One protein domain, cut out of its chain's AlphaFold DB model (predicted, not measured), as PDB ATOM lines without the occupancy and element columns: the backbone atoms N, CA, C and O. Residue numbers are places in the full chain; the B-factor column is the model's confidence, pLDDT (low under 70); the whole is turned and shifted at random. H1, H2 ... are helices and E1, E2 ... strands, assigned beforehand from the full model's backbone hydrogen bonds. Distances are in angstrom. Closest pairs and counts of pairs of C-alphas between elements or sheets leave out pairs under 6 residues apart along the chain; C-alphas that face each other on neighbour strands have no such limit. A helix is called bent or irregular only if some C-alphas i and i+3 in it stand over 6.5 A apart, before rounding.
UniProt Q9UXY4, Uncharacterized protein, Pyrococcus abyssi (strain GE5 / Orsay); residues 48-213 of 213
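Overview. This is residues 48 to 213 of the 213 residues of an uncharacterized protein of Pyrococcus abyssi (strain GE5 / Orsay) (UniProt Q9UXY4). The model is two lobes end to end: a twisted, curled five-stranded sheet with helix H1 packed along one face, and a sandwich of two four-stranded sheets, E6 E4 E3 E9 over E10 E11 E12 E13, whose strands run nearly in line. The 166 printed residues hold one named helix and thirteen named strands, in the order E1 E2 H1 E3 and then E4 to E13; the class is mostly strand. The sheets run E1 E2 E8 E7 E5, antiparallel; E6 E4 E3 E9, mixed; and E10 E11 E12 E13, antiparallel. The whole is only just compact, close to loose, with a radius of gyration of the C-alphas of 18.3 A, and only just elongated, spanning 61 by 30 by 24 A.

Along the chain. E1, residues 48 to 53, begins at C-alpha 48 (13.582, 72.846, 57.394). E2 is residues 57 to 64, and H1 is residues 65 to 76, 16.6 A long and irregular, with C-alphas 66 and 69 7.5 A apart. E3, residues 79 to 88, is 29.7 A long, and E4, residues 93 to 102, is 29.5 A. E5 is residues 110 to 113, E6 122 to 124, E7 131 to 136, E8 139 to 147 at 25.7 A, and E9 153 to 159. E10 is residues 168 to 176, E11 181 to 189 at 26.7 A, E12 194 to 201, and E13 204 to 212, ending at C-alpha 212 (37.008, 116.981, 64.537).

Arrangement. In the hairpin E1 and E2, N 50 and O 61 are 2.8 A apart, within hydrogen-bond range. H1 is on this twisted sheet at a height over the sheet of 7.0 A, over E2 and along the strands at 13 degrees on the local plane; its closest C-alphas to E1 are Val 65 and Ile 48, 6.1 A apart. In H1, 6 of 8 O i to N i+4 pairs are within hydrogen-bond range. E3 and E9 are parallel, with N 84 and O 154 2.9 A apart. The hairpin E3 and E4 has N 83 and O 98 at 2.8 A. E10 to E13 form a meander, each strand the antiparallel neighbour of the one before; N 186 and O 198 of E11 and E12 are 2.9 A apart. E13 bends by 56 degrees at residue 207. In the sandwich, two sheets face to face, the facing parts are 10.0 A centre to centre and the strands stand at 15 degrees; the closest C-alphas of E4 and E13 are Ile 94 and Leu 211, 7.0 A apart. H1 is not on either of these two sheets.

Size, cuts and confidence. The C-alphas of Glu 66 and Asp 163, the two farthest apart, are 60.9 A from each other. The printed part has no cut and no long link. Mean pLDDT of the printed part is 88.4; residues 105 to 108, 120 and 126 are under 70.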
ATOM      1  N   ILE A  48      13.120  72.981  56.022       92.06
ATOM      2  CA  ILE A  48      13.582  72.846  57.394       92.06
ATOM      3  C   ILE A  48      14.486  74.013  57.769       92.06
ATOM      4  O   ILE A  48      15.189  74.588  56.934       92.06
ATOM      5  N   TYR A  49      14.433  74.385  59.044       93.38
ATOM      6  CA  TYR A  49      15.383  75.332  59.605       93.38
ATOM      7  C   TYR A  49      16.698  74.608  59.864       93.38
ATOM      8  O   TYR A  49      16.754  73.681  60.670       93.38
ATOM      9  N   VAL A  50      17.752  75.065  59.200       94.00
ATOM     10  CA  VAL A  50      19.125  74.699  59.525       94.00
ATOM     11  C   VAL A  50      19.661  75.766  60.465       94.00
ATOM     12  O   VAL A  50      19.758  76.936  60.091       94.00
ATOM     13  N   SER A  51      19.992  75.356  61.687       95.56
ATOM     14  CA  SER A  51      20.487  76.237  62.742       95.56
ATOM     15  C   SER A  51      21.788  75.689  63.308       95.56
ATOM     16  O   SER A  51      21.839  74.543  63.753       95.56
ATOM     17  N   VAL A  52      22.825  76.521  63.355       96.38
ATOM     18  CA  VAL A  52      24.112  76.185  63.968       96.38
ATOM     19  C   VAL A  52      24.407  77.134  65.119       96.38
ATOM     20  O   VAL A  52      24.174  78.341  65.049       96.38
ATOM     21  N   ASN A  53      24.953  76.574  66.192       96.25
ATOM     22  CA  ASN A  53      25.379  77.309  67.370       96.25
ATOM     23  C   ASN A  53      26.859  77.005  67.613       96.25
ATOM     24  O   ASN A  53      27.224  75.881  67.958       96.25
ATOM     25  N   LYS A  54      27.719  77.999  67.392       95.25
ATOM     26  CA  LYS A  54      29.173  77.899  67.551       95.25
ATOM     27  C   LYS A  54      29.654  78.863  68.635       95.25
ATOM     28  O   LYS A  54      28.940  79.806  68.977       95.25
ATOM     29  N   PRO A  55      30.868  78.693  69.180       93.94
ATOM     30  CA  PRO A  55      31.386  79.595  70.213       93.94
ATOM     31  C   PRO A  55      31.404  81.079  69.808       93.94
ATOM     32  O   PRO A  55      31.218  81.940  70.664       93.94
ATOM     33  N   ASN A  56      31.562  81.373  68.512       93.88
ATOM     34  CA  ASN A  56      31.749  82.738  68.002       93.88
ATOM     35  C   ASN A  56      30.508  83.298  67.284       93.88
ATOM     36  O   ASN A  56      30.413  84.499  67.069       93.88
ATOM     37  N   TYR A  57      29.544  82.461  66.898       94.31
ATOM     38  CA  TYR A  57      28.361  82.909  66.162       94.31
ATOM     39  C   TYR A  57      27.199  81.921  66.281       94.31
ATOM     40  O   TYR A  57      27.383  80.755  66.634       94.31
ATOM     41  N   ASN A  58      26.002  82.397  65.957       95.50
ATOM     42  CA  ASN A  58      24.846  81.573  65.624       95.50
ATOM     43  C   ASN A  58      24.472  81.838  64.165       95.50
ATOM     44  O   ASN A  58      24.616  82.971  63.712       95.50
ATOM     45  N   ALA A  59      23.978  80.841  63.442       94.25
ATOM     46  CA  ALA A  59      23.414  81.061  62.113       94.25
ATOM     47  C   ALA A  59      22.144  80.240  61.923       94.25
ATOM     48  O   ALA A  59      22.081  79.105  62.394       94.25
ATOM     49  N   THR A  60      21.168  80.810  61.219       93.94
ATOM     50  CA  THR A  60      19.872  80.175  60.962       93.94
ATOM     51  C   THR A  60      19.401  80.478  59.546       93.94
ATOM     52  O   THR A  60      19.422  81.632  59.115       93.94
ATOM     53  N   ILE A  61      18.925  79.459  58.832       93.44
ATOM     54  CA  ILE A  61      18.356  79.605  57.487       93.44
ATOM     55  C   ILE A  61      17.250  78.574  57.231       93.44
ATOM     56  O   ILE A  61      17.331  77.437  57.693       93.44
ATOM     57  N   LEU A  62      16.206  78.967  56.496       93.12
ATOM     58  CA  LEU A  62      15.115  78.080  56.084       93.12
ATOM     59  C   LEU A  62      15.330  77.615  54.640       93.12
ATOM     60  O   LEU A  62      15.200  78.405  53.703       93.12
ATOM     61  N   VAL A  63      15.607  76.326  54.460       90.62
ATOM     62  CA  VAL A  63      15.962  75.730  53.163       90.62
ATOM     63  C   VAL A  63      15.190  74.433  52.907       90.62
ATOM     64  O   VAL A  63      14.692  73.834  53.857       90.62
ATOM     65  N   PRO A  64      15.042  73.993  51.647       91.31
ATOM     66  CA  PRO A  64      14.530  72.666  51.330       91.31
ATOM     67  C   PRO A  64      15.379  71.557  51.954       91.31
ATOM     68  O   PRO A  64      16.596  71.715  52.094       91.31
ATOM     69  N   VAL A  65      14.745  70.435  52.297       89.94
ATOM     70  CA  VAL A  65      15.419  69.259  52.873       89.94
ATOM     71  C   VAL A  65      16.571  68.773  51.986       89.94
ATOM     72  O   VAL A  65      17.608  68.386  52.515       89.94
ATOM     73  N   GLU A  66      16.446  68.868  50.660       88.00
ATOM     74  CA  GLU A  66      17.439  68.372  49.697       88.00
ATOM     75  C   GLU A  66      18.794  69.080  49.785       88.00
ATOM     76  O   GLU A  66      19.802  68.494  49.404       88.00
ATOM     77  N   ILE A  67      18.832  70.325  50.275       88.06
ATOM     78  CA  ILE A  67      20.081  71.093  50.424       88.06
ATOM     79  C   ILE A  67      20.480  71.301  51.882       88.06
ATOM     80  O   ILE A  67      21.522  71.888  52.160       88.06
ATOM     81  N   ALA A  68      19.660  70.857  52.834       89.81
ATOM     82  CA  ALA A  68      19.851  71.178  54.241       89.81
ATOM     83  C   ALA A  68      21.184  70.666  54.806       89.81
ATOM     84  O   ALA A  68      21.792  71.346  55.631       89.81
ATOM     85  N   GLU A  69      21.653  69.506  54.346       89.62
ATOM     86  CA  GLU A  69      22.941  68.940  54.758       89.62
ATOM     87  C   GLU A  69      24.124  69.784  54.261       89.62
ATOM     88  O   GLU A  69      24.971  70.176  55.063       89.62
ATOM     89  N   GLU A  70      24.131  70.161  52.977       88.56
ATOM     90  CA  GLU A  70      25.175  71.011  52.381       88.56
ATOM     91  C   GLU A  70      25.206  72.394  53.061       88.56
ATOM     92  O   GLU A  70      26.259  72.924  53.414       88.56
ATOM     93  N   ILE A  71      24.029  72.964  53.336       88.88
ATOM     94  CA  ILE A  71      23.879  74.235  54.054       88.88
ATOM     95  C   ILE A  71      24.391  74.115  55.493       88.88
ATOM     96  O   ILE A  71      25.069  75.017  55.990       88.88
ATOM     97  N   ASN A  72      24.091  73.009  56.174       91.31
ATOM     98  CA  ASN A  72      24.572  72.760  57.528       91.31
ATOM     99  C   ASN A  72      26.100  72.658  57.574       91.31
ATOM    100  O   ASN A  72      26.713  73.213  58.488       91.31
ATOM    101  N   GLU A  73      26.719  71.998  56.594       89.56
ATOM    102  CA  GLU A  73      28.175  71.924  56.467       89.56
ATOM    103  C   GLU A  73      28.789  73.316  56.272       89.56
ATOM    104  O   GLU A  73      29.733  73.683  56.979       89.56
ATOM    105  N   VAL A  74      28.210  74.128  55.382       88.31
ATOM    106  CA  VAL A  74      28.641  75.513  55.149       88.31
ATOM    107  C   VAL A  74      28.574  76.337  56.426       88.31
ATOM    108  O   VAL A  74      29.575  76.915  56.857       88.31
ATOM    109  N   LEU A  75      27.394  76.384  57.046       89.94
ATOM    110  CA  LEU A  75      27.160  77.200  58.230       89.94
ATOM    111  C   LEU A  75      27.975  76.705  59.426       89.94
ATOM    112  O   LEU A  75      28.369  77.513  60.262       89.94
ATOM    113  N   SER A  76      28.279  75.409  59.513       91.75
ATOM    114  CA  SER A  76      29.059  74.823  60.609       91.75
ATOM    115  C   SER A  76      30.551  75.155  60.570       91.75
ATOM    116  O   SER A  76      31.224  74.957  61.586       91.75
ATOM    117  N   ASN A  77      31.065  75.645  59.444       89.50
ATOM    118  CA  ASN A  77      32.499  75.833  59.218       89.50
ATOM    119  C   ASN A  77      32.878  77.290  58.908       89.50
ATOM    120  O   ASN A  77      33.944  77.558  58.353       89.50
ATOM    121  N   ILE A  78      32.029  78.249  59.286       89.19
ATOM    122  CA  ILE A  78      32.344  79.674  59.158       89.19
ATOM    123  C   ILE A  78      33.412  80.038  60.193       89.19
ATOM    124  O   ILE A  78      33.284  79.763  61.386       89.19
ATOM    125  N   SER A  79      34.471  80.695  59.739       90.56
ATOM    126  CA  SER A  79      35.454  81.334  60.611       90.56
ATOM    127  C   SER A  79      35.111  82.811  60.753       90.56
ATOM    128  O   SER A  79      34.894  83.483  59.747       90.56
ATOM    129  N   VAL A  80      35.065  83.310  61.988       90.88
ATOM    130  CA  VAL A  80      34.722  84.704  62.307       90.88
ATOM    131  C   VAL A  80      35.795  85.299  63.209       90.88
ATOM    132  O   VAL A  80      36.199  84.661  64.185       90.88
ATOM    133  N   GLU A  81      36.216  86.523  62.903       91.25
ATOM    134  CA  GLU A  81      37.139  87.307  63.720       91.25
ATOM    135  C   GLU A  81      36.659  88.758  63.840       91.25
ATOM    136  O   GLU A  81      36.270  89.386  62.853       91.25
ATOM    137  N   SER A  82      36.667  89.283  65.064       92.19
ATOM    138  CA  SER A  82      36.392  90.688  65.353       92.19
ATOM    139  C   SER A  82      37.682  91.490  65.247       92.19
ATOM    140  O   SER A  82      38.732  91.072  65.734       92.19
ATOM    141  N   ILE A  83      37.614  92.654  64.618       91.38
ATOM    142  CA  ILE A  83      38.769  93.507  64.368       91.38
ATOM    143  C   ILE A  83      38.468  94.881  64.934       91.38
ATOM    144  O   ILE A  83      37.531  95.545  64.493       91.38
ATOM    145  N   GLU A  84      39.272  95.302  65.903       91.75
ATOM    146  CA  GLU A  84      39.169  96.608  66.546       91.75
ATOM    147  C   GLU A  84      40.334  97.487  66.078       91.75
ATOM    148  O   GLU A  84      41.497  97.196  66.366       91.75
ATOM    149  N   ILE A  85      40.034  98.560  65.348       92.00
ATOM    150  CA  ILE A  85      41.030  99.535  64.884       92.00
ATOM    151  C   ILE A  85      40.797 100.848  65.618       92.00
ATOM    152  O   ILE A  85      39.701 101.392  65.565       92.00
ATOM    153  N   VAL A  86      41.829 101.374  66.271       93.62
ATOM    154  CA  VAL A  86      41.783 102.663  66.970       93.62
ATOM    155  C   VAL A  86      42.801 103.611  66.350       93.62
ATOM    156  O   VAL A  86      43.973 103.262  66.221       93.62
ATOM    157  N   VAL A  87      42.368 104.815  65.987       93.69
ATOM    158  CA  VAL A  87      43.208 105.870  65.404       93.69
ATOM    159  C   VAL A  87      43.063 107.134  66.241       93.69
ATOM    160  O   VAL A  87      41.944 107.585  66.456       93.69
ATOM    161  N   GLY A  88      44.160 107.718  66.715       92.69
ATOM    162  CA  GLY A  88      44.085 108.934  67.529       92.69
ATOM    163  C   GLY A  88      45.416 109.393  68.110       92.69
ATOM    164  O   GLY A  88      46.459 108.804  67.832       92.69
ATOM    165  N   ASP A  89      45.373 110.430  68.937       88.56
ATOM    166  CA  ASP A  89      46.482 110.865  69.785       88.56
ATOM    167  C   ASP A  89      46.237 110.452  71.256       88.56
ATOM    168  O   ASP A  89      45.584 109.440  71.523       88.56
ATOM    169  N   GLU A  90      46.835 111.157  72.220       83.06
ATOM    170  CA  GLU A  90      46.626 110.884  73.653       83.06
ATOM    171  C   GLU A  90      45.290 111.402  74.193       83.06
ATOM    172  O   GLU A  90      44.806 110.876  75.193       83.06
ATOM    173  N   ASN A  91      44.687 112.392  73.538       81.06
ATOM    174  CA  ASN A  91      43.520 113.121  74.031       81.06
ATOM    175  C   ASN A  91      42.244 112.775  73.259       81.06
ATOM    176  O   ASN A  91      41.142 112.917  73.782       81.06
ATOM    177  N   MET A  92      42.383 112.326  72.012       84.19
ATOM    178  CA  MET A  92      41.274 112.114  71.097       84.19
ATOM    179  C   MET A  92      41.544 110.926  70.178       84.19
ATOM    180  O   MET A  92      42.662 110.705  69.717       84.19
ATOM    181  N   GLY A  93      40.497 110.172  69.851       87.19
ATOM    182  CA  GLY A  93      40.608 109.092  68.887       87.19
ATOM    183  C   GLY A  93      39.267 108.561  68.423       87.19
ATOM    184  O   GLY A  93      38.212 108.901  68.953       87.19
ATOM    185  N   ILE A  94      39.339 107.701  67.417       90.50
ATOM    186  CA  ILE A  94      38.200 107.064  66.784       90.50
ATOM    187  C   ILE A  94      38.438 105.564  66.677       90.50
ATOM    188  O   ILE A  94      39.546 105.117  66.375       90.50
ATOM    189  N   GLY A  95      37.398 104.794  66.979       89.12
ATOM    190  CA  GLY A  95      37.426 103.338  66.977       89.12
ATOM    191  C   GLY A  95      36.508 102.762  65.906       89.12
ATOM    192  O   GLY A  95      35.388 103.235  65.717       89.12
ATOM    193  N   PHE A  96      36.963 101.705  65.249       86.75
ATOM    194  CA  PHE A  96      36.183 100.883  64.337       86.75
ATOM    195  C   PHE A  96      36.108  99.474  64.890       86.75
ATOM    196  O   PHE A  96      37.127  98.931  65.318       86.75
ATOM    197  N   ASN A  97      34.927  98.864  64.811       88.81
ATOM    198  CA  ASN A  97      34.806  97.421  64.894       88.81
ATOM    199  C   ASN A  97      34.325  96.906  63.534       88.81
ATOM    200  O   ASN A  97      33.340  97.372  62.969       88.81
ATOM    201  N   VAL A  98      35.047  95.956  62.967       89.44
ATOM    202  CA  VAL A  98      34.604  95.242  61.767       89.44
ATOM    203  C   VAL A  98      34.712  93.754  62.035       89.44
ATOM    204  O   VAL A  98      35.480  93.329  62.901       89.44
ATOM    205  N   TYR A  99      33.925  92.957  61.326       89.94
ATOM    206  CA  TYR A  99      33.974  91.510  61.458       89.94
ATOM    207  C   TYR A  99      34.391  90.908  60.128       89.94
ATOM    208  O   TYR A  99      33.766  91.153  59.098       89.94
ATOM    209  N   ALA A 100      35.456  90.117  60.146       90.06
ATOM    210  CA  ALA A 100      35.867  89.335  58.995       90.06
ATOM    211  C   ALA A 100      35.291  87.925  59.117       90.06
ATOM    212  O   ALA A 100      35.360  87.296  60.176       90.06
ATOM    213  N   MET A 101      34.724  87.437  58.020       88.44
ATOM    214  CA  MET A 101      34.123  86.117  57.919       88.44
ATOM    215  C   MET A 101      34.695  85.361  56.726       88.44
ATOM    216  O   MET A 101      34.834  85.891  55.624       88.44
ATOM    217  N   LYS A 102      34.986  84.081  56.937       87.06
ATOM    218  CA  LYS A 102      35.382  83.146  55.885       87.06
ATOM    219  C   LYS A 102      34.468  81.938  55.936       87.06
ATOM    220  O   LYS A 102      34.365  81.286  56.970       87.06
ATOM    221  N   PHE A 103      33.818  81.649  54.819       84.25
ATOM    222  CA  PHE A 103      33.003  80.453  54.656       84.25
ATOM    223  C   PHE A 103      33.871  79.363  54.023       84.25
ATOM    224  O   PHE A 103      34.840  79.690  53.325       84.25
ATOM    225  N   PRO A 104      33.554  78.080  54.248       81.25
ATOM    226  CA  PRO A 104      34.161  77.018  53.458       81.25
ATOM    227  C   PRO A 104      33.818  77.241  51.978       81.25
ATOM    228  O   PRO A 104      32.718  77.682  51.646       81.25
ATOM    229  N   GLY A 105      34.772  76.984  51.081       67.50
ATOM    230  CA  GLY A 105      34.519  77.115  49.649       67.50
ATOM    231  C   GLY A 105      33.486  76.085  49.200       67.50
ATOM    232  O   GLY A 105      33.704  74.892  49.388       67.50
ATOM    233  N   THR A 106      32.395  76.530  48.577       63.69
ATOM    234  CA  THR A 106      31.392  75.647  47.973       63.69
ATOM    235  C   THR A 106      31.285  75.892  46.479       63.69
ATOM    236  O   THR A 106      31.330  77.022  46.004       63.69
ATOM    237  N   ARG A 107      31.196  74.803  45.709       59.72
ATOM    238  CA  ARG A 107      31.148  74.862  44.241       59.72
ATOM    239  C   ARG A 107      29.730  75.027  43.686       59.72
ATOM    240  O   ARG A 107      29.602  75.387  42.523       59.72
ATOM    241  N   ALA A 108      28.695  74.760  44.485       64.44
ATOM    242  CA  ALA A 108      27.303  74.701  44.028       64.44
ATOM    243  C   ALA A 108      26.393  75.814  44.583       64.44
ATOM    244  O   ALA A 108      25.237  75.912  44.175       64.44
ATOM    245  N   MET A 109      26.890  76.661  45.491       75.62
ATOM    246  CA  MET A 109      26.097  77.700  46.151       75.62
ATOM    247  C   MET A 109      26.754  79.066  46.052       75.62
ATOM    248  O   MET A 109      27.904  79.250  46.446       75.62
ATOM    249  N   GLU A 110      25.979  80.052  45.618       83.88
ATOM    250  CA  GLU A 110      26.370  81.450  45.723       83.88
ATOM    251  C   GLU A 110      25.865  82.005  47.054       83.88
ATOM    252  O   GLU A 110      24.663  82.070  47.311       83.88
ATOM    253  N   ILE A 111      26.790  82.412  47.919       83.81
ATOM    254  CA  ILE A 111      26.471  83.008  49.216       83.81
ATOM    255  C   ILE A 111      26.707  84.510  49.120       83.81
ATOM    256  O   ILE A 111      27.733  84.964  48.610       83.81
ATOM    257  N   THR A 112      25.766  85.289  49.638       85.00
ATOM    258  CA  THR A 112      25.908  86.736  49.779       85.00
ATOM    259  C   THR A 112      25.659  87.160  51.217       85.00
ATOM    260  O   THR A 112      24.899  86.521  51.950       85.00
ATOM    261  N   ILE A 113      26.308  88.250  51.619       82.88
ATOM    262  CA  ILE A 113      26.142  88.872  52.929       82.88
ATOM    263  C   ILE A 113      25.818  90.342  52.726       82.88
ATOM    264  O   ILE A 113      26.556  91.042  52.037       82.88
ATOM    265  N   ASP A 114      24.694  90.793  53.277       81.81
ATOM    266  CA  ASP A 114      24.159  92.141  53.062       81.81
ATOM    267  C   ASP A 114      24.133  92.516  51.563       81.81
ATOM    268  O   ASP A 114      24.461  93.629  51.157       81.81
ATOM    269  N   SER A 115      23.730  91.553  50.723       80.00
ATOM    270  CA  SER A 115      23.680  91.636  49.249       80.00
ATOM    271  C   SER A 115      25.035  91.728  48.534       80.00
ATOM    272  O   SER A 115      25.070  91.937  47.322       80.00
ATOM    273  N   LYS A 116      26.156  91.550  49.241       79.81
ATOM    274  CA  LYS A 116      27.493  91.477  48.638       79.81
ATOM    275  C   LYS A 116      27.917  90.022  48.434       79.81
ATOM    276  O   LYS A 116      27.746  89.224  49.358       79.81
ATOM    277  N   PRO A 117      28.478  89.652  47.269       78.94
ATOM    278  CA  PRO A 117      28.964  88.297  47.038       78.94
ATOM    279  C   PRO A 117      30.081  87.953  48.012       78.94
ATOM    280  O   PRO A 117      30.956  88.778  48.293       78.94
ATOM    281  N   LEU A 118      30.062  86.718  48.505       77.69
ATOM    282  CA  LEU A 118      31.103  86.244  49.392       77.69
ATOM    283  C   LEU A 118      32.421  86.087  48.624       77.69
ATOM    284  O   LEU A 118      32.536  85.286  47.699       77.69
ATOM    285  N   ARG A 119      33.438  86.833  49.045       73.06
ATOM    286  CA  ARG A 119      34.837  86.594  48.675       73.06
ATOM    287  C   ARG A 119      35.553  85.939  49.853       73.06
ATOM    288  O   ARG A 119      35.109  86.068  50.999       73.06
ATOM    289  N   ASN A 120      36.658  85.243  49.594       68.31
ATOM    290  CA  ASN A 120      37.520  84.760  50.673       68.31
ATOM    291  C   ASN A 120      37.863  85.942  51.601       68.31
ATOM    292  O   ASN A 120      38.313  86.982  51.121       68.31
ATOM    293  N   GLY A 121      37.562  85.809  52.896       71.75
ATOM    294  CA  GLY A 121      37.781  86.881  53.864       71.75
ATOM    295  C   GLY A 121      36.799  88.061  53.788       71.75
ATOM    296  O   GLY A 121      37.205  89.199  54.000       71.75
ATOM    297  N   THR A 122      35.521  87.817  53.476       82.81
ATOM    298  CA  THR A 122      34.477  88.858  53.419       82.81
ATOM    299  C   THR A 122      34.394  89.648  54.721       82.81
ATOM    300  O   THR A 122      34.222  89.071  55.794       82.81
ATOM    301  N   ILE A 123      34.467  90.977  54.624       79.62
ATOM    302  CA  ILE A 123      34.322  91.867  55.775       79.62
ATOM    303  C   ILE A 123      32.914  92.448  55.813       79.62
ATOM    304  O   ILE A 123      32.464  93.077  54.853       79.62
ATOM    305  N   VAL A 124      32.250  92.284  56.954       79.38
ATOM    306  CA  VAL A 124      31.050  93.041  57.308       79.38
ATOM    307  C   VAL A 124      31.421  94.153  58.276       79.38
ATOM    308  O   VAL A 124      32.327  94.035  59.105       79.38
ATOM    309  N   THR A 125      30.731  95.276  58.132       70.50
ATOM    310  CA  THR A 125      30.938  96.467  58.962       70.50
ATOM    311  C   THR A 125      30.366  96.233  60.368       70.50
ATOM    312  O   THR A 125      30.084  95.093  60.720       70.50
ATOM    313  N   ASN A 126      30.196  97.271  61.196       67.38
ATOM    314  CA  ASN A 126      29.739  97.208  62.604       67.38
ATOM    315  C   ASN A 126      28.420  96.423  62.883       67.38
ATOM    316  O   ASN A 126      27.934  96.432  64.014       67.38
ATOM    317  N   ASN A 127      27.816  95.755  61.900       76.12
ATOM    318  CA  ASN A 127      26.651  94.904  62.062       76.12
ATOM    319  C   ASN A 127      27.019  93.557  62.717       76.12
ATOM    320  O   ASN A 127      27.737  92.743  62.139       76.12
ATOM    321  N   LYS A 128      26.487  93.306  63.919       82.69
ATOM    322  CA  LYS A 128      26.577  91.997  64.592       82.69
ATOM    323  C   LYS A 128      25.613  90.960  64.020       82.69
ATOM    324  O   LYS A 128      25.778  89.777  64.300       82.69
ATOM    325  N   GLU A 129      24.630  91.395  63.240       88.38
ATOM    326  CA  GLU A 129      23.578  90.559  62.668       88.38
ATOM    327  C   GLU A 129      23.511  90.715  61.137       88.38
ATOM    328  O   GLU A 129      22.514  91.211  60.596       88.38
ATOM    329  N   PRO A 130      24.585  90.372  60.398       85.38
ATOM    330  CA  PRO A 130      24.559  90.430  58.944       85.38
ATOM    331  C   PRO A 130      23.487  89.503  58.355       85.38
ATOM    332  O   PRO A 130      23.292  88.362  58.799       85.38
ATOM    333  N   ARG A 131      22.802  89.984  57.311       86.94
ATOM    334  CA  ARG A 131      21.839  89.174  56.556       86.94
ATOM    335  C   ARG A 131      22.600  88.285  55.595       86.94
ATOM    336  O   ARG A 131      23.345  88.783  54.755       86.94
ATOM    337  N   VAL A 132      22.375  86.980  55.674       88.12
ATOM    338  CA  VAL A 132      22.971  86.019  54.743       88.12
ATOM    339  C   VAL A 132      21.912  85.551  53.777       88.12
ATOM    340  O   VAL A 132      20.768  85.316  54.151       88.12
ATOM    341  N   THR A 133      22.278  85.440  52.513       89.00
ATOM    342  CA  THR A 133      21.388  84.925  51.485       89.00
ATOM    343  C   THR A 133      22.129  83.885  50.669       89.00
ATOM    344  O   THR A 133      23.252  84.128  50.233       89.00
ATOM    345  N   ILE A 134      21.493  82.736  50.470       86.62
ATOM    346  CA  ILE A 134      22.038  81.629  49.691       86.62
ATOM    347  C   ILE A 134      21.224  81.495  48.410       86.62
ATOM    348  O   ILE A 134      20.002  81.354  48.459       86.62
ATOM    349  N   ASN A 135      21.901  81.564  47.271       87.12
ATOM    350  CA  ASN A 135      21.343  81.280  45.960       87.12
ATOM    351  C   ASN A 135      21.757  79.866  45.539       87.12
ATOM    352  O   ASN A 135      22.945  79.553  45.434       87.12
ATOM    353  N   TYR A 136      20.758  79.017  45.315       83.62
ATOM    354  CA  TYR A 136      20.923  77.638  44.876       83.62
ATOM    355  C   TYR A 136      19.944  77.350  43.738       83.62
ATOM    356  O   TYR A 136      18.729  77.492  43.905       83.62
ATOM    357  N   ASN A 137      20.465  76.964  42.570       83.12
ATOM    358  CA  ASN A 137      19.683  76.722  41.350       83.12
ATOM    359  C   ASN A 137      18.705  77.869  41.006       83.12
ATOM    360  O   ASN A 137      17.557  77.634  40.629       83.12
ATOM    361  N   GLY A 138      19.141  79.123  41.185       83.38
ATOM    362  CA  GLY A 138      18.342  80.324  40.910       83.38
ATOM    363  C   GLY A 138      17.276  80.645  41.964       83.38
ATOM    364  O   GLY A 138      16.525  81.606  41.798       83.38
ATOM    365  N   LYS A 139      17.184  79.863  43.047       88.19
ATOM    366  CA  LYS A 139      16.298  80.133  44.184       88.19
ATOM    367  C   LYS A 139      17.074  80.766  45.327       88.19
ATOM    368  O   LYS A 139      18.164  80.327  45.673       88.19
ATOM    369  N   ILE A 140      16.452  81.770  45.937       89.88
ATOM    370  CA  ILE A 140      17.041  82.589  46.992       89.88
ATOM    371  C   ILE A 140      16.481  82.166  48.354       89.88
ATOM    372  O   ILE A 140      15.265  82.138  48.556       89.88
ATOM    373  N   TYR A 141      17.377  81.886  49.297       91.06
ATOM    374  CA  TYR A 141      17.063  81.491  50.667       91.06
ATOM    375  C   TYR A 141      17.689  82.490  51.649       91.06
ATOM    376  O   TYR A 141      18.914  82.528  51.781       91.06
ATOM    377  N   PRO A 142      16.883  83.335  52.316       92.19
ATOM    378  CA  PRO A 142      17.386  84.285  53.298       92.19
ATOM    379  C   PRO A 142      17.589  83.620  54.664       92.19
ATOM    380  O   PRO A 142      16.802  82.774  55.095       92.19
ATOM    381  N   GLY A 143      18.626  84.056  55.367       91.12
ATOM    382  CA  GLY A 143      18.986  83.642  56.715       91.12
ATOM    383  C   GLY A 143      19.709  84.753  57.472       91.12
ATOM    384  O   GLY A 143      19.880  85.876  56.986       91.12
ATOM    385  N   THR A 144      20.135  84.442  58.687       91.69
ATOM    386  CA  THR A 144      20.835  85.382  59.567       91.69
ATOM    387  C   THR A 144      22.062  84.731  60.181       91.69
ATOM    388  O   THR A 144      22.070  83.532  60.466       91.69
ATOM    389  N   ILE A 145      23.104  85.535  60.399       92.00
ATOM    390  CA  ILE A 145      24.238  85.186  61.257       92.00
ATOM    391  C   ILE A 145      24.287  86.212  62.377       92.00
ATOM    392  O   ILE A 145      24.259  87.403  62.107       92.00
ATOM    393  N   VAL A 146      24.382  85.755  63.621       94.12
ATOM    394  CA  VAL A 146      24.558  86.600  64.805       94.12
ATOM    395  C   VAL A 146      25.945  86.341  65.373       94.12
ATOM    396  O   VAL A 146      26.230  85.240  65.850       94.12
ATOM    397  N   ILE A 147      26.813  87.347  65.325       92.69
ATOM    398  CA  ILE A 147      28.185  87.290  65.834       92.69
ATOM    399  C   ILE A 147      28.168  87.523  67.348       92.69
ATOM    400  O   ILE A 147      27.573  88.483  67.838       92.69
ATOM    401  N   LYS A 148      28.826  86.640  68.102       93.00
ATOM    402  CA  LYS A 148      28.847  86.679  69.570       93.00
ATOM    403  C   LYS A 148      29.971  87.558  70.096       93.00
ATOM    404  O   LYS A 148      31.037  87.655  69.491       93.00
ATOM    405  N   ASP A 149      29.778  88.095  71.294       89.00
ATOM    406  CA  ASP A 149      30.788  88.904  71.990       89.00
ATOM    407  C   ASP A 149      32.056  88.116  72.356       89.00
ATOM    408  O   ASP A 149      33.127  88.699  72.501       89.00
ATOM    409  N   SER A 150      31.951  86.788  72.459       88.44
ATOM    410  CA  SER A 150      33.067  85.859  72.680       88.44
ATOM    411  C   SER A 150      33.964  85.647  71.455       88.44
ATOM    412  O   SER A 150      34.948  84.915  71.547       88.44
ATOM    413  N   THR A 151      33.635  86.247  70.305       91.25
ATOM    414  CA  THR A 151      34.427  86.116  69.075       91.25
ATOM    415  C   THR A 151      35.864  86.600  69.300       91.25
ATOM    416  O   THR A 151      36.054  87.685  69.858       91.25
ATOM    417  N   PRO A 152      36.885  85.844  68.845       90.19
ATOM    418  CA  PRO A 152      38.276  86.268  68.907       90.19
ATOM    419  C   PRO A 152      38.455  87.669  68.336       90.19
ATOM    420  O   PRO A 152      37.880  88.000  67.297       90.19
ATOM    421  N   LYS A 153      39.254  88.480  69.027       91.25
ATOM    422  CA  LYS A 153      39.457  89.879  68.677       91.25
ATOM    423  C   LYS A 153      40.918  90.174  68.370       91.25
ATOM    424  O   LYS A 153      41.776  89.982  69.230       91.25
ATOM    425  N   THR A 154      41.160  90.748  67.200       92.12
ATOM    426  CA  THR A 154      42.449  91.319  66.803       92.12
ATOM    427  C   THR A 154      42.384  92.838  66.885       92.12
ATOM    428  O   THR A 154      41.411  93.452  66.448       92.12
ATOM    429  N   LYS A 155      43.406  93.458  67.484       92.38
ATOM    430  CA  LYS A 155      43.451  94.907  67.713       92.38
ATOM    431  C   LYS A 155      44.597  95.563  66.952       92.38
ATOM    432  O   LYS A 155      45.711  95.051  66.967       92.38
ATOM    433  N   ALA A 156      44.341  96.737  66.384       92.75
ATOM    434  CA  ALA A 156      45.363  97.634  65.855       92.75
ATOM    435  C   ALA A 156      45.157  99.046  66.411       92.75
ATOM    436  O   ALA A 156      44.040  99.561  66.421       92.75
ATOM    437  N   LYS A 157      46.238  99.680  66.872       94.75
ATOM    438  CA  LYS A 157      46.221 101.064  67.355       94.75
ATOM    439  C   LYS A 157      47.234 101.888  66.572       94.75
ATOM    440  O   LYS A 157      48.418 101.566  66.580       94.75
ATOM    441  N   TYR A 158      46.767 102.964  65.953       94.44
ATOM    442  CA  TYR A 158      47.591 103.918  65.222       94.44
ATOM    443  C   TYR A 158      47.604 105.245  65.969       94.44
ATOM    444  O   TYR A 158      46.561 105.876  66.158       94.44
ATOM    445  N   ARG A 159      48.794 105.653  66.413       94.19
ATOM    446  CA  ARG A 159      49.000 106.957  67.037       94.19
ATOM    447  C   ARG A 159      49.337 107.979  65.956       94.19
ATOM    448  O   ARG A 159      50.250 107.736  65.174       94.19
ATOM    449  N   VAL A 160      48.609 109.089  65.910       91.75
ATOM    450  CA  VAL A 160      48.722 110.089  64.839       91.75
ATOM    451  C   VAL A 160      49.077 111.452  65.419       91.75
ATOM    452  O   VAL A 160      48.556 111.846  66.459       91.75
ATOM    453  N   ARG A 161      49.956 112.179  64.728       91.44
ATOM    454  CA  ARG A 161      50.176 113.615  64.918       91.44
ATOM    455  C   ARG A 161      49.400 114.360  63.841       91.44
ATOM    456  O   ARG A 161      49.817 114.407  62.691       91.44
ATOM    457  N   PHE A 162      48.207 114.837  64.187       87.56
ATOM    458  CA  PHE A 162      47.263 115.403  63.213       87.56
ATOM    459  C   PHE A 162      47.811 116.638  62.480       87.56
ATOM    460  O   PHE A 162      47.479 116.869  61.326       87.56
ATOM    461  N   ASP A 163      48.683 117.398  63.139       88.00
ATOM    462  CA  ASP A 163      49.416 118.541  62.592       88.00
ATOM    463  C   ASP A 163      50.391 118.169  61.462       88.00
ATOM    464  O   ASP A 163      50.671 119.000  60.603       88.00
ATOM    465  N   GLU A 164      50.845 116.915  61.405       89.75
ATOM    466  CA  GLU A 164      51.726 116.408  60.344       89.75
ATOM    467  C   GLU A 164      50.936 115.890  59.117       89.75
ATOM    468  O   GLU A 164      51.527 115.553  58.090       89.75
ATOM    469  N   ILE A 165      49.598 115.837  59.183       90.88
ATOM    470  CA  ILE A 165      48.740 115.322  58.105       90.88
ATOM    471  C   ILE A 165      48.242 116.472  57.220       90.88
ATOM    472  O   ILE A 165      47.329 117.213  57.580       90.88
ATOM    473  N   SER A 166      48.808 116.590  56.019       87.19
ATOM    474  CA  SER A 166      48.426 117.596  55.014       87.19
ATOM    475  C   SER A 166      47.473 117.079  53.928       87.19
ATOM    476  O   SER A 166      46.949 117.867  53.146       87.19
ATOM    477  N   GLY A 167      47.227 115.767  53.876       90.38
ATOM    478  CA  GLY A 167      46.381 115.119  52.874       90.38
ATOM    479  C   GLY A 167      46.042 113.682  53.266       90.38
ATOM    480  O   GLY A 167      45.890 113.383  54.450       90.38
ATOM    481  N   ARG A 168      45.928 112.779  52.285       95.19
ATOM    482  CA  ARG A 168      45.714 111.346  52.534       95.19
ATOM    483  C   ARG A 168      47.028 110.647  52.899       95.19
ATOM    484  O   ARG A 168      47.974 110.662  52.119       95.19
ATOM    485  N   ALA A 169      47.045 109.948  54.028       95.25
ATOM    486  CA  ALA A 169      48.160 109.133  54.495       95.25
ATOM    487  C   ALA A 169      47.699 107.713  54.857       95.25
ATOM    488  O   ALA A 169      46.628 107.509  55.434       95.25
ATOM    489  N   LYS A 170      48.522 106.711  54.529       96.12
ATOM    490  CA  LYS A 170      48.344 105.333  55.003       96.12
ATOM    491  C   LYS A 170      48.933 105.218  56.406       96.12
ATOM    492  O   LYS A 170      50.107 105.508  56.597       96.12
ATOM    493  N   LEU A 171      48.128 104.771  57.365       95.25
ATOM    494  CA  LEU A 171      48.556 104.572  58.753       95.25
ATOM    495  C   LEU A 171      49.195 103.201  58.968       95.25
ATOM    496  O   LEU A 171      50.135 103.063  59.745       95.25
ATOM    497  N   GLY A 172      48.698 102.183  58.268       95.38
ATOM    498  CA  GLY A 172      49.260 100.843  58.332       95.38
ATOM    499  C   GLY A 172      48.365  99.784  57.712       95.38
ATOM    500  O   GLY A 172      47.308 100.079  57.144       95.38
ATOM    501  N   SER A 173      48.830  98.545  57.818       94.94
ATOM    502  CA  SER A 173      48.131  97.354  57.354       94.94
ATOM    503  C   SER A 173      48.024  96.348  58.493       94.94
ATOM    504  O   SER A 173      49.010  96.066  59.170       94.94
ATOM    505  N   LEU A 174      46.831  95.793  58.681       93.12
ATOM    506  CA  LEU A 174      46.565  94.691  59.590       93.12
ATOM    507  C   LEU A 174      46.325  93.427  58.767       93.12
ATOM    508  O   LEU A 174      45.429  93.395  57.923       93.12
ATOM    509  N   ILE A 175      47.121  92.393  59.025       90.81
ATOM    510  CA  ILE A 175      47.002  91.089  58.373       90.81
ATOM    511  C   ILE A 175      46.319  90.134  59.347       90.81
ATOM    512  O   ILE A 175      46.699  90.059  60.515       90.81
ATOM    513  N   ILE A 176      45.336  89.388  58.853       88.81
ATOM    514  CA  ILE A 176      44.594  88.365  59.590       88.81
ATOM    515  C   ILE A 176      44.851  87.030  58.888       88.81
ATOM    516  O   ILE A 176      44.080  86.627  58.008       88.81
ATOM    517  N   PRO A 177      45.947  86.326  59.238       83.62
ATOM    518  CA  PRO A 177      46.412  85.170  58.472       83.62
ATOM    519  C   PRO A 177      45.383  84.041  58.401       83.62
ATOM    520  O   PRO A 177      45.248  83.385  57.374       83.62
ATOM    521  N   LYS A 178      44.607  83.842  59.474       82.25
ATOM    522  CA  LYS A 178      43.584  82.786  59.552       82.25
ATOM    523  C   LYS A 178      42.486  82.940  58.498       82.25
ATOM    524  O   LYS A 178      41.908  81.945  58.063       82.25
ATOM    525  N   LEU A 179      42.194  84.177  58.108       86.19
ATOM    526  CA  LEU A 179      41.124  84.504  57.170       86.19
ATOM    527  C   LEU A 179      41.651  84.919  55.796       86.19
ATOM    528  O   LEU A 179      40.837  85.091  54.895       86.19
ATOM    529  N   ASP A 180      42.974  85.029  55.631       85.62
ATOM    530  CA  ASP A 180      43.616  85.575  54.429       85.62
ATOM    531  C   ASP A 180      43.088  86.983  54.088       85.62
ATOM    532  O   ASP A 180      42.718  87.310  52.964       85.62
ATOM    533  N   VAL A 181      42.980  87.819  55.126       87.88
ATOM    534  CA  VAL A 181      42.466  89.189  55.034       87.88
ATOM    535  C   VAL A 181      43.591  90.168  55.326       87.88
ATOM    536  O   VAL A 181      44.248  90.073  56.361       87.88
ATOM    537  N   THR A 182      43.776  91.146  54.440       92.06
ATOM    538  CA  THR A 182      44.614  92.322  54.697       92.06
ATOM    539  C   THR A 182      43.749  93.568  54.659       92.06
ATOM    540  O   THR A 182      43.050  93.823  53.680       92.06
ATOM    541  N   ILE A 183      43.802  94.332  55.741       92.56
ATOM    542  CA  ILE A 183      43.057  95.570  55.921       92.56
ATOM    543  C   ILE A 183      44.043  96.722  55.979       92.56
ATOM    544  O   ILE A 183      45.023  96.670  56.717       92.56
ATOM    545  N   GLU A 184      43.765  97.786  55.244       95.69
ATOM    546  CA  GLU A 184      44.567  99.001  55.255       95.69
ATOM    547  C   GLU A 184      43.800 100.126  55.940       95.69
ATOM    548  O   GLU A 184      42.610 100.323  55.700       95.69
ATOM    549  N   THR A 185      44.472 100.872  56.812       95.81
ATOM    550  CA  THR A 185      43.881 102.031  57.491       95.81
ATOM    551  C   THR A 185      44.494 103.307  56.940       95.81
ATOM    552  O   THR A 185      45.717 103.419  56.827       95.81
ATOM    553  N   PHE A 186      43.645 104.273  56.615       96.62
ATOM    554  CA  PHE A 186      44.028 105.573  56.087       96.62
ATOM    555  C   PHE A 186      43.441 106.693  56.938       96.62
ATOM    556  O   PHE A 186      42.387 106.542  57.559       96.62
ATOM    557  N   ILE A 187      44.125 107.830  56.913       96.00
ATOM    558  CA  ILE A 187      43.623 109.114  57.384       96.00
ATOM    559  C   ILE A 187      43.729 110.131  56.252       96.00
ATOM    560  O   ILE A 187      44.644 110.063  55.436       96.00
ATOM    561  N   GLU A 188      42.793 111.061  56.186       96.06
ATOM    562  CA  GLU A 188      42.755 112.132  55.201       96.06
ATOM    563  C   GLU A 188      42.287 113.415  55.880       96.06
ATOM    564  O   GLU A 188      41.261 113.413  56.555       96.06
ATOM    565  N   LYS A 189      43.036 114.507  55.719       95.19
ATOM    566  CA  LYS A 189      42.580 115.832  56.143       95.19
ATOM    567  C   LYS A 189      41.550 116.353  55.137       95.19
ATOM    568  O   LYS A 189      41.890 116.551  53.973       95.19
ATOM    569  N   THR A 190      40.309 116.544  55.576       94.06
ATOM    570  CA  THR A 190      39.172 116.957  54.728       94.06
ATOM    571  C   THR A 190      38.727 118.398  54.974       94.06
ATOM    572  O   THR A 190      38.058 118.980  54.125       94.06
ATOM    573  N   GLY A 191      39.156 119.006  56.083       90.25
ATOM    574  CA  GLY A 191      38.927 120.415  56.408       90.25
ATOM    575  C   GLY A 191      40.045 120.987  57.281       90.25
ATOM    576  O   GLY A 191      41.031 120.305  57.561       90.25
ATOM    577  N   GLU A 192      39.910 122.234  57.743       88.25
ATOM    578  CA  GLU A 192      40.921 122.871  58.612       88.25
ATOM    579  C   GLU A 192      41.186 122.053  59.886       88.25
ATOM    580  O   GLU A 192      42.343 121.830  60.257       88.25
ATOM    581  N   SER A 193      40.101 121.527  60.456       88.62
ATOM    582  CA  SER A 193      40.036 120.772  61.709       88.62
ATOM    583  C   SER A 193      39.389 119.390  61.555       88.62
ATOM    584  O   SER A 193      39.144 118.710  62.548       88.62
ATOM    585  N   GLU A 194      39.095 118.955  60.329       93.00
ATOM    586  CA  GLU A 194      38.399 117.692  60.070       93.00
ATOM    587  C   GLU A 194      39.339 116.653  59.454       93.00
ATOM    588  O   GLU A 194      40.021 116.911  58.456       93.00
ATOM    589  N   TYR A 195      39.339 115.461  60.049       93.88
ATOM    590  CA  TYR A 195      40.085 114.302  59.587       93.88
ATOM    591  C   TYR A 195      39.139 113.129  59.366       93.88
ATOM    592  O   TYR A 195      38.455 112.663  60.277       93.88
ATOM    593  N   LYS A 196      39.149 112.597  58.153       94.88
ATOM    594  CA  LYS A 196      38.452 111.377  57.780       94.88
ATOM    595  C   LYS A 196      39.377 110.188  57.988       94.88
ATOM    596  O   LYS A 196      40.428 110.088  57.359       94.88
ATOM    597  N   VAL A 197      38.970 109.249  58.830       94.69
ATOM    598  CA  VAL A 197      39.650 107.964  59.001       94.69
ATOM    599  C   VAL A 197      38.819 106.893  58.317       94.69
ATOM    600  O   VAL A 197      37.606 106.809  58.513       94.69
ATOM    601  N   PHE A 198      39.452 106.069  57.493       94.75
ATOM    602  CA  PHE A 198      38.746 105.031  56.760       94.75
ATOM    603  C   PHE A 198      39.585 103.778  56.577       94.75
ATOM    604  O   PHE A 198      40.817 103.800  56.576       94.75
ATOM    605  N   ILE A 199      38.873 102.669  56.444       93.50
ATOM    606  CA  ILE A 199      39.435 101.335  56.344       93.50
ATOM    607  C   ILE A 199      39.136 100.799  54.950       93.50
ATOM    608  O   ILE A 199      37.992 100.857  54.494       93.50
ATOM    609  N   VAL A 200      40.164 100.266  54.299       93.06
ATOM    610  CA  VAL A 200      40.101  99.696  52.956       93.06
ATOM    611  C   VAL A 200      40.403  98.205  53.019       93.06
ATOM    612  O   VAL A 200      41.360  97.772  53.662       93.06
ATOM    613  N   TRP A 201      39.593  97.422  52.320       90.50
ATOM    614  CA  TRP A 201      39.830  96.010  52.055       90.50
ATOM    615  C   TRP A 201      39.482  95.727  50.603       90.50
ATOM    616  O   TRP A 201      38.440  96.158  50.122       90.50
ATOM    617  N   ASN A 202      40.361  95.011  49.899       87.31
ATOM    618  CA  ASN A 202      40.164  94.667  48.489       87.31
ATOM    619  C   ASN A 202      39.838  95.889  47.601       87.31
ATOM    620  O   ASN A 202      38.929  95.849  46.778       87.31
ATOM    621  N   ASN A 203      40.561  96.994  47.817       87.69
ATOM    622  CA  ASN A 203      40.362  98.294  47.162       87.69
ATOM    623  C   ASN A 203      38.991  98.960  47.400       87.69
ATOM    624  O   ASN A 203      38.699  99.984  46.786       87.69
ATOM    625  N   GLU A 204      38.174  98.441  48.318       88.44
ATOM    626  CA  GLU A 204      36.890  99.021  48.705       88.44
ATOM    627  C   GLU A 204      36.960  99.619  50.111       88.44
ATOM    628  O   GLU A 204      37.489  99.014  51.047       88.44
ATOM    629  N   THR A 205      36.385 100.810  50.285       90.69
ATOM    630  CA  THR A 205      36.197 101.398  51.615       90.69
ATOM    631  C   THR A 205      35.091 100.647  52.346       90.69
ATOM    632  O   THR A 205      33.933 100.668  51.930       90.69
ATOM    633  N   ILE A 206      35.444 100.004  53.457       88.06
ATOM    634  CA  ILE A 206      34.517  99.198  54.259       88.06
ATOM    635  C   ILE A 206      34.029  99.928  55.508       88.06
ATOM    636  O   ILE A 206      32.942  99.651  55.991       88.06
ATOM    637  N   ALA A 207      34.785 100.887  56.033       89.44
ATOM    638  CA  ALA A 207      34.346 101.707  57.153       89.44
ATOM    639  C   ALA A 207      34.942 103.107  57.038       89.44
ATOM    640  O   ALA A 207      36.043 103.286  56.518       89.44
ATOM    641  N   THR A 208      34.210 104.112  57.501       92.50
ATOM    642  CA  THR A 208      34.646 105.510  57.509       92.50
ATOM    643  C   THR A 208      34.084 106.186  58.738       92.50
ATOM    644  O   THR A 208      32.955 105.906  59.136       92.50
ATOM    645  N   SER A 209      34.877 107.059  59.339       92.31
ATOM    646  CA  SER A 209      34.433 107.912  60.422       92.31
ATOM    647  C   SER A 209      35.239 109.209  60.432       92.31
ATOM    648  O   SER A 209      36.347 109.257  59.897       92.31
ATOM    649  N   TYR A 210      34.670 110.262  61.009       91.69
ATOM    650  CA  TYR A 210      35.247 111.604  61.004       91.69
ATOM    651  C   TYR A 210      35.630 112.025  62.414       91.69
ATOM    652  O   TYR A 210      34.929 111.733  63.381       91.69
ATOM    653  N   LEU A 211      36.745 112.732  62.512       89.00
ATOM    654  CA  LEU A 211      37.311 113.250  63.742       89.00
ATOM    655  C   LEU A 211      37.501 114.758  63.578       89.00
ATOM    656  O   LEU A 211      38.087 115.207  62.595       89.00
ATOM    657  N   HIS A 212      36.956 115.521  64.521       86.62
ATOM    658  CA  HIS A 212      37.008 116.981  64.537       86.62
ATOM    659  C   HIS A 212      37.937 117.427  65.664       86.62
ATOM    660  O   HIS A 212      37.733 117.012  66.805       86.62
ATOM    661  N   ARG A 213      38.950 118.232  65.334       74.38
ATOM    662  CA  ARG A 213      39.971 118.728  66.263       74.38
ATOM    663  C   ARG A 213      39.834 120.217  66.542       74.38
ATOM    664  O   ARG A 213      39.751 120.987  65.564       74.38
TER     665      ARG A 213